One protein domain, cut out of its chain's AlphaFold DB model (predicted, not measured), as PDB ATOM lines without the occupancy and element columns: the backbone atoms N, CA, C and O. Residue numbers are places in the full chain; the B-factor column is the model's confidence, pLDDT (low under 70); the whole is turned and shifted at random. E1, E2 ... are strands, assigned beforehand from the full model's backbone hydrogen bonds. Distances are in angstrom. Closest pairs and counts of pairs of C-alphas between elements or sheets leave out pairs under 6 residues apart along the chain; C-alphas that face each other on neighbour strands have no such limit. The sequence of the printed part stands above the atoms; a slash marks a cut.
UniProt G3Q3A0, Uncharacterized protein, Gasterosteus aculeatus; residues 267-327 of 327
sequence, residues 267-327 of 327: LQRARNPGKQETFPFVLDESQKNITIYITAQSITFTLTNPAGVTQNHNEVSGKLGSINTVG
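Overview. This is residues 267 to 327 of the 327 residues of an uncharacterized protein of Gasterosteus aculeatus (UniProt G3Q3A0). This domain has little regular structure: a chain of mostly loops runs back and forth in long passes, with one small hairpin of two short strands, E1 and E2, near one side. Residues 283 to 289, at the turn between two of the passes, stick out. The printed part has 61 residues, of which only 6 are in named elements: it has no named helix and two named strands, E1 and then E2 along the chain, which make one antiparallel sheet of order E1 - E2, and the class of the domain is all strand. It is only just compact, close to loose, with a radius of gyration of the C-alphas of 12.4 A, and spans 33 by 23 by 22 A.

Along the chain. Residues 267 to 301 hold no named element, from C-alpha 267 at (51.131, -58.941, -11.180). E1, residues 302 to 304, is 6.5 A long. E2, residues 310 to 312, is 6.7 A long and ends at C-alpha 312 at (49.420, -41.643, -21.055).

Arrangement. E1 and E2 form a hairpin with a tight link, antiparallel at 165 degrees. N 303 and O 311 are within hydrogen-bond range at 2.9 A.

Size, cuts and confidence. The C-alphas of Gly 274 and Ser 286, the two farthest apart, are 35.0 A apart. The printed part has no cut. Residue 327 is under 70 in pLDDT.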
ATOM      1  N   LEU A 267      52.100 -59.638 -12.018       87.31
ATOM      2  CA  LEU A 267      51.131 -58.941 -11.180       87.31
ATOM      3  C   LEU A 267      49.704 -59.158 -11.690       87.31
ATOM      4  O   LEU A 267      49.397 -58.864 -12.838       87.31
ATOM      5  N   GLN A 268      48.812 -59.577 -10.791       86.50
ATOM      6  CA  GLN A 268      47.367 -59.609 -11.022       86.50
ATOM      7  C   GLN A 268      46.643 -58.958  -9.839       86.50
ATOM      8  O   GLN A 268      46.942 -59.241  -8.670       86.50
ATOM      9  N   ARG A 269      45.725 -58.027 -10.125       84.44
ATOM     10  CA  ARG A 269      44.964 -57.273  -9.118       84.44
ATOM     11  C   ARG A 269      43.549 -56.990  -9.620       84.44
ATOM     12  O   ARG A 269      43.379 -56.500 -10.727       84.44
ATOM     13  N   ALA A 270      42.560 -57.213  -8.757       82.81
ATOM     14  CA  ALA A 270      41.201 -56.703  -8.917       82.81
ATOM     15  C   ALA A 270      40.948 -55.586  -7.891       82.81
ATOM     16  O   ALA A 270      41.369 -55.690  -6.730       82.81
ATOM     17  N   ARG A 271      40.318 -54.489  -8.322       83.38
ATOM     18  CA  ARG A 271      40.009 -53.311  -7.496       83.38
ATOM     19  C   ARG A 271      38.637 -52.757  -7.843       83.38
ATOM     20  O   ARG A 271      38.198 -52.848  -8.985       83.38
ATOM     21  N   ASN A 272      38.005 -52.128  -6.856       79.06
ATOM     22  CA  ASN A 272      36.786 -51.364  -7.080       79.06
ATOM     23  C   ASN A 272      37.123 -50.029  -7.770       79.06
ATOM     24  O   ASN A 272      38.123 -49.401  -7.410       79.06
ATOM     25  N   PRO A 273      36.310 -49.580  -8.740       74.75
ATOM     26  CA  PRO A 273      36.535 -48.317  -9.438       74.75
ATOM     27  C   PRO A 273      36.354 -47.104  -8.509       74.75
ATOM     28  O   PRO A 273      35.689 -47.187  -7.477       74.75
ATOM     29  N   GLY A 274      36.910 -45.954  -8.909       76.88
ATOM     30  CA  GLY A 274      36.675 -44.658  -8.253       76.88
ATOM     31  C   GLY A 274      37.805 -44.143  -7.356       76.88
ATOM     32  O   GLY A 274      37.678 -43.059  -6.791       76.88
ATOM     33  N   LYS A 275      38.921 -44.870  -7.247       83.25
ATOM     34  CA  LYS A 275      40.121 -44.418  -6.534       83.25
ATOM     35  C   LYS A 275      41.351 -44.541  -7.428       83.25
ATOM     36  O   LYS A 275      41.572 -45.588  -8.030       83.25
ATOM     37  N   GLN A 276      42.152 -43.479  -7.492       87.12
ATOM     38  CA  GLN A 276      43.466 -43.539  -8.125       87.12
ATOM     39  C   GLN A 276      44.403 -44.383  -7.253       87.12
ATOM     40  O   GLN A 276      44.560 -44.115  -6.060       87.12
ATOM     41  N   GLU A 277      45.025 -45.394  -7.850       89.75
ATOM     42  CA  GLU A 277      46.000 -46.261  -7.191       89.75
ATOM     43  C   GLU A 277      47.228 -46.454  -8.083       89.75
ATOM     44  O   GLU A 277      47.141 -46.401  -9.311       89.75
ATOM     45  N   THR A 278      48.374 -46.690  -7.444       91.62
ATOM     46  CA  THR A 278      49.640 -46.989  -8.117       91.62
ATOM     47  C   THR A 278      49.965 -48.463  -7.932       91.62
ATOM     48  O   THR A 278      49.959 -48.966  -6.807       91.62
ATOM     49  N   PHE A 279      50.290 -49.145  -9.029       92.12
ATOM     50  CA  PHE A 279      50.622 -50.568  -9.039       92.12
ATOM     51  C   PHE A 279      52.098 -50.768  -9.402       92.12
ATOM     52  O   PHE A 279      52.417 -50.882 -10.585       92.12
ATOM     53  N   PRO A 280      53.018 -50.786  -8.420       92.75
ATOM     54  CA  PRO A 280      54.414 -51.092  -8.695       92.75
ATOM     55  C   PRO A 280      54.585 -52.589  -8.980       92.75
ATOM     56  O   PRO A 280      54.024 -53.437  -8.283       92.75
ATOM     57  N   PHE A 281      55.398 -52.906  -9.980       92.50
ATOM     58  CA  PHE A 281      55.879 -54.253 -10.277       92.50
ATOM     59  C   PHE A 281      57.339 -54.173 -10.726       92.50
ATOM     60  O   PHE A 281      57.811 -53.116 -11.145       92.50
ATOM     61  N   VAL A 282      58.062 -55.282 -10.594       91.62
ATOM     62  CA  VAL A 282      59.480 -55.386 -10.954       91.62
ATOM     63  C   VAL A 282      59.614 -56.455 -12.021       91.62
ATOM     64  O   VAL A 282      58.965 -57.496 -11.935       91.62
ATOM     65  N   LEU A 283      60.450 -56.171 -13.010       90.31
ATOM     66  CA  LEU A 283      60.773 -57.078 -14.097       90.31
ATOM     67  C   LEU A 283      62.254 -57.435 -14.008       90.31
ATOM     68  O   LEU A 283      63.068 -56.588 -13.634       90.31
ATOM     69  N   ASP A 284      62.591 -58.675 -14.337       88.25
ATOM     70  CA  ASP A 284      63.975 -59.143 -14.429       88.25
ATOM     71  C   ASP A 284      64.430 -59.256 -15.896       88.25
ATOM     72  O   ASP A 284      63.628 -59.156 -16.824       88.25
ATOM     73  N   GLU A 285      65.730 -59.464 -16.119       87.81
ATOM     74  CA  GLU A 285      66.323 -59.518 -17.467       87.81
ATOM     75  C   GLU A 285      65.882 -60.734 -18.303       87.81
ATOM     76  O   GLU A 285      66.077 -60.755 -19.522       87.81
ATOM     77  N   SER A 286      65.290 -61.756 -17.676       86.69
ATOM     78  CA  SER A 286      64.767 -62.933 -18.376       86.69
ATOM     79  C   SER A 286      63.371 -62.697 -18.962       86.69
ATOM     80  O   SER A 286      62.986 -63.376 -19.916       86.69
ATOM     81  N   GLN A 287      62.636 -61.704 -18.453       87.69
ATOM     82  CA  GLN A 287      61.287 -61.364 -18.895       87.69
ATOM     83  C   GLN A 287      61.332 -60.473 -20.140       87.69
ATOM     84  O   GLN A 287      61.823 -59.345 -20.123       87.69
ATOM     85  N   LYS A 288      60.792 -60.985 -21.248       83.25
ATOM     86  CA  LYS A 288      60.721 -60.290 -22.542       83.25
ATOM     87  C   LYS A 288      59.263 -60.169 -22.979       83.25
ATOM     88  O   LYS A 288      58.440 -60.971 -22.560       83.25
ATOM     89  N   ASN A 289      58.965 -59.192 -23.841       82.75
ATOM     90  CA  ASN A 289      57.618 -58.938 -24.382       82.75
ATOM     91  C   ASN A 289      56.567 -58.709 -23.280       82.75
ATOM     92  O   ASN A 289      55.631 -59.482 -23.110       82.75
ATOM     93  N   ILE A 290      56.759 -57.648 -22.496       86.00
ATOM     94  CA  ILE A 290      55.890 -57.322 -21.361       86.00
ATOM     95  C   ILE A 290      54.529 -56.855 -21.874       86.00
ATOM     96  O   ILE A 290      54.447 -55.830 -22.554       86.00
ATOM     97  N   THR A 291      53.466 -57.547 -21.468       85.06
ATOM     98  CA  THR A 291      52.089 -57.152 -21.782       85.06
ATOM     99  C   THR A 291      51.327 -56.799 -20.511       85.06
ATOM    100  O   THR A 291      51.370 -57.526 -19.519       85.06
ATOM    101  N   ILE A 292      50.625 -55.663 -20.535       86.50
ATOM    102  CA  ILE A 292      49.814 -55.172 -19.419       86.50
ATOM    103  C   ILE A 292      48.352 -55.169 -19.855       86.50
ATOM    104  O   ILE A 292      47.988 -54.478 -20.804       86.50
ATOM    105  N   TYR A 293      47.512 -55.895 -19.120       81.62
ATOM    106  CA  TYR A 293      46.073 -55.947 -19.356       81.62
ATOM    107  C   TYR A 293      45.334 -55.148 -18.293       81.62
ATOM    108  O   TYR A 293      45.534 -55.345 -17.093       81.62
ATOM    109  N   ILE A 294      44.455 -54.252 -18.738       84.50
ATOM    110  CA  ILE A 294      43.612 -53.446 -17.859       84.50
ATOM    111  C   ILE A 294      42.177 -53.572 -18.358       84.50
ATOM    112  O   ILE A 294      41.878 -53.205 -19.487       84.50
ATOM    113  N   THR A 295      41.289 -54.100 -17.516       78.12
ATOM    114  CA  THR A 295      39.864 -54.274 -17.838       78.12
ATOM    115  C   THR A 295      39.014 -53.410 -16.909       78.12
ATOM    116  O   THR A 295      39.011 -53.623 -15.697       78.12
ATOM    117  N   ALA A 296      38.280 -52.436 -17.457       79.06
ATOM    118  CA  ALA A 296      37.276 -51.636 -16.751       79.06
ATOM    119  C   ALA A 296      36.349 -50.911 -17.749       79.06
ATOM    120  O   ALA A 296      36.670 -50.805 -18.926       79.06
ATOM    121  N   GLN A 297      35.222 -50.368 -17.272       73.38
ATOM    122  CA  GLN A 297      34.251 -49.639 -18.115       73.38
ATOM    123  C   GLN A 297      34.744 -48.267 -18.603       73.38
ATOM    124  O   GLN A 297      34.265 -47.746 -19.604       73.38
ATOM    125  N   SER A 298      35.650 -47.630 -17.865       78.81
ATOM    126  CA  SER A 298      36.281 -46.363 -18.242       78.81
ATOM    127  C   SER A 298      37.637 -46.315 -17.562       78.81
ATOM    128  O   SER A 298      37.709 -46.233 -16.334       78.81
ATOM    129  N   ILE A 299      38.703 -46.443 -18.346       82.06
ATOM    130  CA  ILE A 299      40.063 -46.548 -17.824       82.06
ATOM    131  C   ILE A 299      40.822 -45.277 -18.182       82.06
ATOM    132  O   ILE A 299      40.959 -44.928 -19.350       82.06
ATOM    133  N   THR A 300      41.383 -44.635 -17.165       89.12
ATOM    134  CA  THR A 300      42.475 -43.680 -17.321       89.12
ATOM    135  C   THR A 300      43.690 -44.237 -16.598       89.12
ATOM    136  O   THR A 300      43.610 -44.665 -15.447       89.12
ATOM    137  N   PHE A 301      44.824 -44.280 -17.287       91.50
ATOM    138  CA  PHE A 301      46.077 -44.743 -16.707       91.50
ATOM    139  C   PHE A 301      47.260 -43.961 -17.272       91.50
ATOM    140  O   PHE A 301      47.176 -43.338 -18.339       91.50
ATOM    141  N   THR A 302      48.365 -44.029 -16.538       94.25
ATOM    142  CA  THR A 302      49.672 -43.514 -16.935       94.25
ATOM    143  C   THR A 302      50.702 -44.579 -16.590       94.25
ATOM    144  O   THR A 302      50.735 -45.068 -15.459       94.25
ATOM    145  N   LEU A 303      51.524 -44.951 -17.566       94.12
ATOM    146  CA  LEU A 303      52.678 -45.819 -17.360       94.12
ATOM    147  C   LEU A 303      53.888 -44.957 -17.024       94.12
ATOM    148  O   LEU A 303      54.080 -43.915 -17.647       94.12
ATOM    149  N   THR A 304      54.709 -45.415 -16.081       94.69
ATOM    150  CA  THR A 304      55.934 -44.725 -15.662       94.69
ATOM    151  C   THR A 304      57.057 -45.739 -15.506       94.69
ATOM    152  O   THR A 304      56.877 -46.745 -14.822       94.69
ATOM    153  N   ASN A 305      58.214 -45.481 -16.115       92.94
ATOM    154  CA  ASN A 305      59.404 -46.315 -15.926       92.94
ATOM    155  C   ASN A 305      60.306 -45.781 -14.786       92.94
ATOM    156  O   ASN A 305      60.123 -44.646 -14.337       92.94
ATOM    157  N   PRO A 306      61.316 -46.548 -14.329       92.19
ATOM    158  CA  PRO A 306      62.223 -46.105 -13.262       92.19
ATOM    159  C   PRO A 306      63.032 -44.835 -13.576       92.19
ATOM    160  O   PRO A 306      63.507 -44.175 -12.657       92.19
ATOM    161  N   ALA A 307      63.178 -44.469 -14.854       93.56
ATOM    162  CA  ALA A 307      63.839 -43.236 -15.287       93.56
ATOM    163  C   ALA A 307      62.899 -42.009 -15.287       93.56
ATOM    164  O   ALA A 307      63.311 -40.920 -15.683       93.56
ATOM    165  N   GLY A 308      61.637 -42.173 -14.872       92.88
ATOM    166  CA  GLY A 308      60.638 -41.104 -14.821       92.88
ATOM    167  C   GLY A 308      59.992 -40.772 -16.169       92.88
ATOM    168  O   GLY A 308      59.250 -39.798 -16.261       92.88
ATOM    169  N   VAL A 309      60.244 -41.563 -17.216       96.06
ATOM    170  CA  VAL A 309      59.531 -41.427 -18.493       96.06
ATOM    171  C   VAL A 309      58.098 -41.893 -18.290       96.06
ATOM    172  O   VAL A 309      57.883 -42.960 -17.713       96.06
ATOM    173  N   THR A 310      57.140 -41.114 -18.789       95.12
ATOM    174  CA  THR A 310      55.713 -41.423 -18.715       95.12
ATOM    175  C   THR A 310      55.092 -41.611 -20.098       95.12
ATOM    176  O   THR A 310      55.579 -41.059 -21.087       95.12
ATOM    177  N   GLN A 311      54.018 -42.399 -20.157       95.38
ATOM    178  CA  GLN A 311      53.132 -42.535 -21.315       95.38
ATOM    179  C   GLN A 311      51.682 -42.558 -20.831       95.38
ATOM    180  O   GLN A 311      51.337 -43.324 -19.926       95.38
ATOM    181  N   ASN A 312      50.835 -41.717 -21.418       93.88
ATOM    182  CA  ASN A 312      49.420 -41.643 -21.055       93.88
ATOM    183  C   ASN A 312      48.569 -42.609 -21.887       93.88
ATOM    184  O   ASN A 312      48.917 -42.950 -23.012       93.88
ATOM    185  N   HIS A 313      47.411 -43.005 -21.350       90.19
ATOM    186  CA  HIS A 313      46.465 -43.917 -22.013       90.19
ATOM    187  C   HIS A 313      46.013 -43.490 -23.427       90.19
ATOM    188  O   HIS A 313      45.550 -44.328 -24.191       90.19
ATOM    189  N   ASN A 314      46.120 -42.204 -23.779       90.56
ATOM    190  CA  ASN A 314      45.748 -41.658 -25.088       90.56
ATOM    191  C   ASN A 314      46.898 -41.666 -26.117       90.56
ATOM    192  O   ASN A 314      46.675 -41.368 -27.290       90.56
ATOM    193  N   GLU A 315      48.118 -42.015 -25.709       91.38
ATOM    194  CA  GLU A 315      49.286 -42.130 -26.583       91.38
ATOM    195  C   GLU A 315      49.408 -43.575 -27.094       91.38
ATOM    196  O   GLU A 315      50.150 -44.384 -26.538       91.38
ATOM    197  N   VAL A 316      48.657 -43.898 -28.156       86.62
ATOM    198  CA  VAL A 316      48.533 -45.259 -28.731       86.62
ATOM    199  C   VAL A 316      49.888 -45.892 -29.067       86.62
ATOM    200  O   VAL A 316      50.092 -47.079 -28.836       86.62
ATOM    201  N   SER A 317      50.836 -45.104 -29.572       90.56
ATOM    202  CA  SER A 317      52.228 -45.513 -29.761       90.56
ATOM    203  C   SER A 317      53.121 -44.495 -29.065       90.56
ATOM    204  O   SER A 317      53.320 -43.394 -29.581       90.56
ATOM    205  N   GLY A 318      53.627 -44.847 -27.887       88.25
ATOM    206  CA  GLY A 318      54.407 -43.946 -27.047       88.25
ATOM    207  C   GLY A 318      55.795 -44.479 -26.711       88.25
ATOM    208  O   GLY A 318      56.288 -45.442 -27.291       88.25
ATOM    209  N   LYS A 319      56.453 -43.804 -25.765       89.12
ATOM    210  CA  LYS A 319      57.852 -44.070 -25.389       89.12
ATOM    211  C   LYS A 319      58.044 -45.368 -24.601       89.12
ATOM    212  O   LYS A 319      59.178 -45.822 -24.475       89.12
ATOM    213  N   LEU A 320      56.974 -45.910 -24.022       91.19
ATOM    214  CA  LEU A 320      56.999 -47.088 -23.155       91.19
ATOM    215  C   LEU A 320      56.341 -48.315 -23.798       91.19
ATOM    216  O   LEU A 320      56.619 -49.428 -23.362       91.19
ATOM    217  N   GLY A 321      55.510 -48.142 -24.830       89.81
ATOM    218  CA  GLY A 321      54.913 -49.249 -25.574       89.81
ATOM    219  C   GLY A 321      53.777 -48.836 -26.509       89.81
ATOM    220  O   GLY A 321      53.487 -47.649 -26.696       89.81
ATOM    221  N   SER A 322      53.122 -49.842 -27.083       89.88
ATOM    222  CA  SER A 322      51.895 -49.712 -27.874       89.88
ATOM    223  C   SER A 322      50.664 -50.061 -27.036       89.88
ATOM    224  O   SER A 322      50.689 -51.028 -26.276       89.88
ATOM    225  N   ILE A 323      49.580 -49.306 -27.197       88.19
ATOM    226  CA  ILE A 323      48.312 -49.499 -26.489       88.19
ATOM    227  C   ILE A 323      47.251 -49.943 -27.496       88.19
ATOM    228  O   ILE A 323      46.964 -49.222 -28.446       88.19
ATOM    229  N   ASN A 324      46.625 -51.092 -27.246       83.25
ATOM    230  CA  ASN A 324      45.453 -51.564 -27.983       83.25
ATOM    231  C   ASN A 324      44.225 -51.490 -27.072       83.25
ATOM    232  O   ASN A 324      44.299 -51.872 -25.904       83.25
ATOM    233  N   THR A 325      43.093 -51.009 -27.590       80.12
ATOM    234  CA  THR A 325      41.843 -50.897 -26.824       80.12
ATOM    235  C   THR A 325      40.704 -51.607 -27.531       80.12
ATOM    236  O   THR A 325      40.503 -51.420 -28.732       80.12
ATOM    237  N   VAL A 326      39.937 -52.379 -26.767       75.12
ATOM    238  CA  VAL A 326      38.746 -53.103 -27.220       75.12
ATOM    239  C   VAL A 326      37.656 -52.907 -26.170       75.12
ATOM    240  O   VAL A 326      37.937 -53.022 -24.976       75.12
ATOM    241  N   GLY A 327      36.434 -52.611 -26.613       64.62
ATOM    242  CA  GLY A 327      35.304 -52.211 -25.761       64.62
ATOM    243  C   GLY A 327      34.929 -50.751 -25.949       64.62
ATOM    244  O   GLY A 327      34.305 -50.198 -25.021       64.62
TER     245      GLY A 327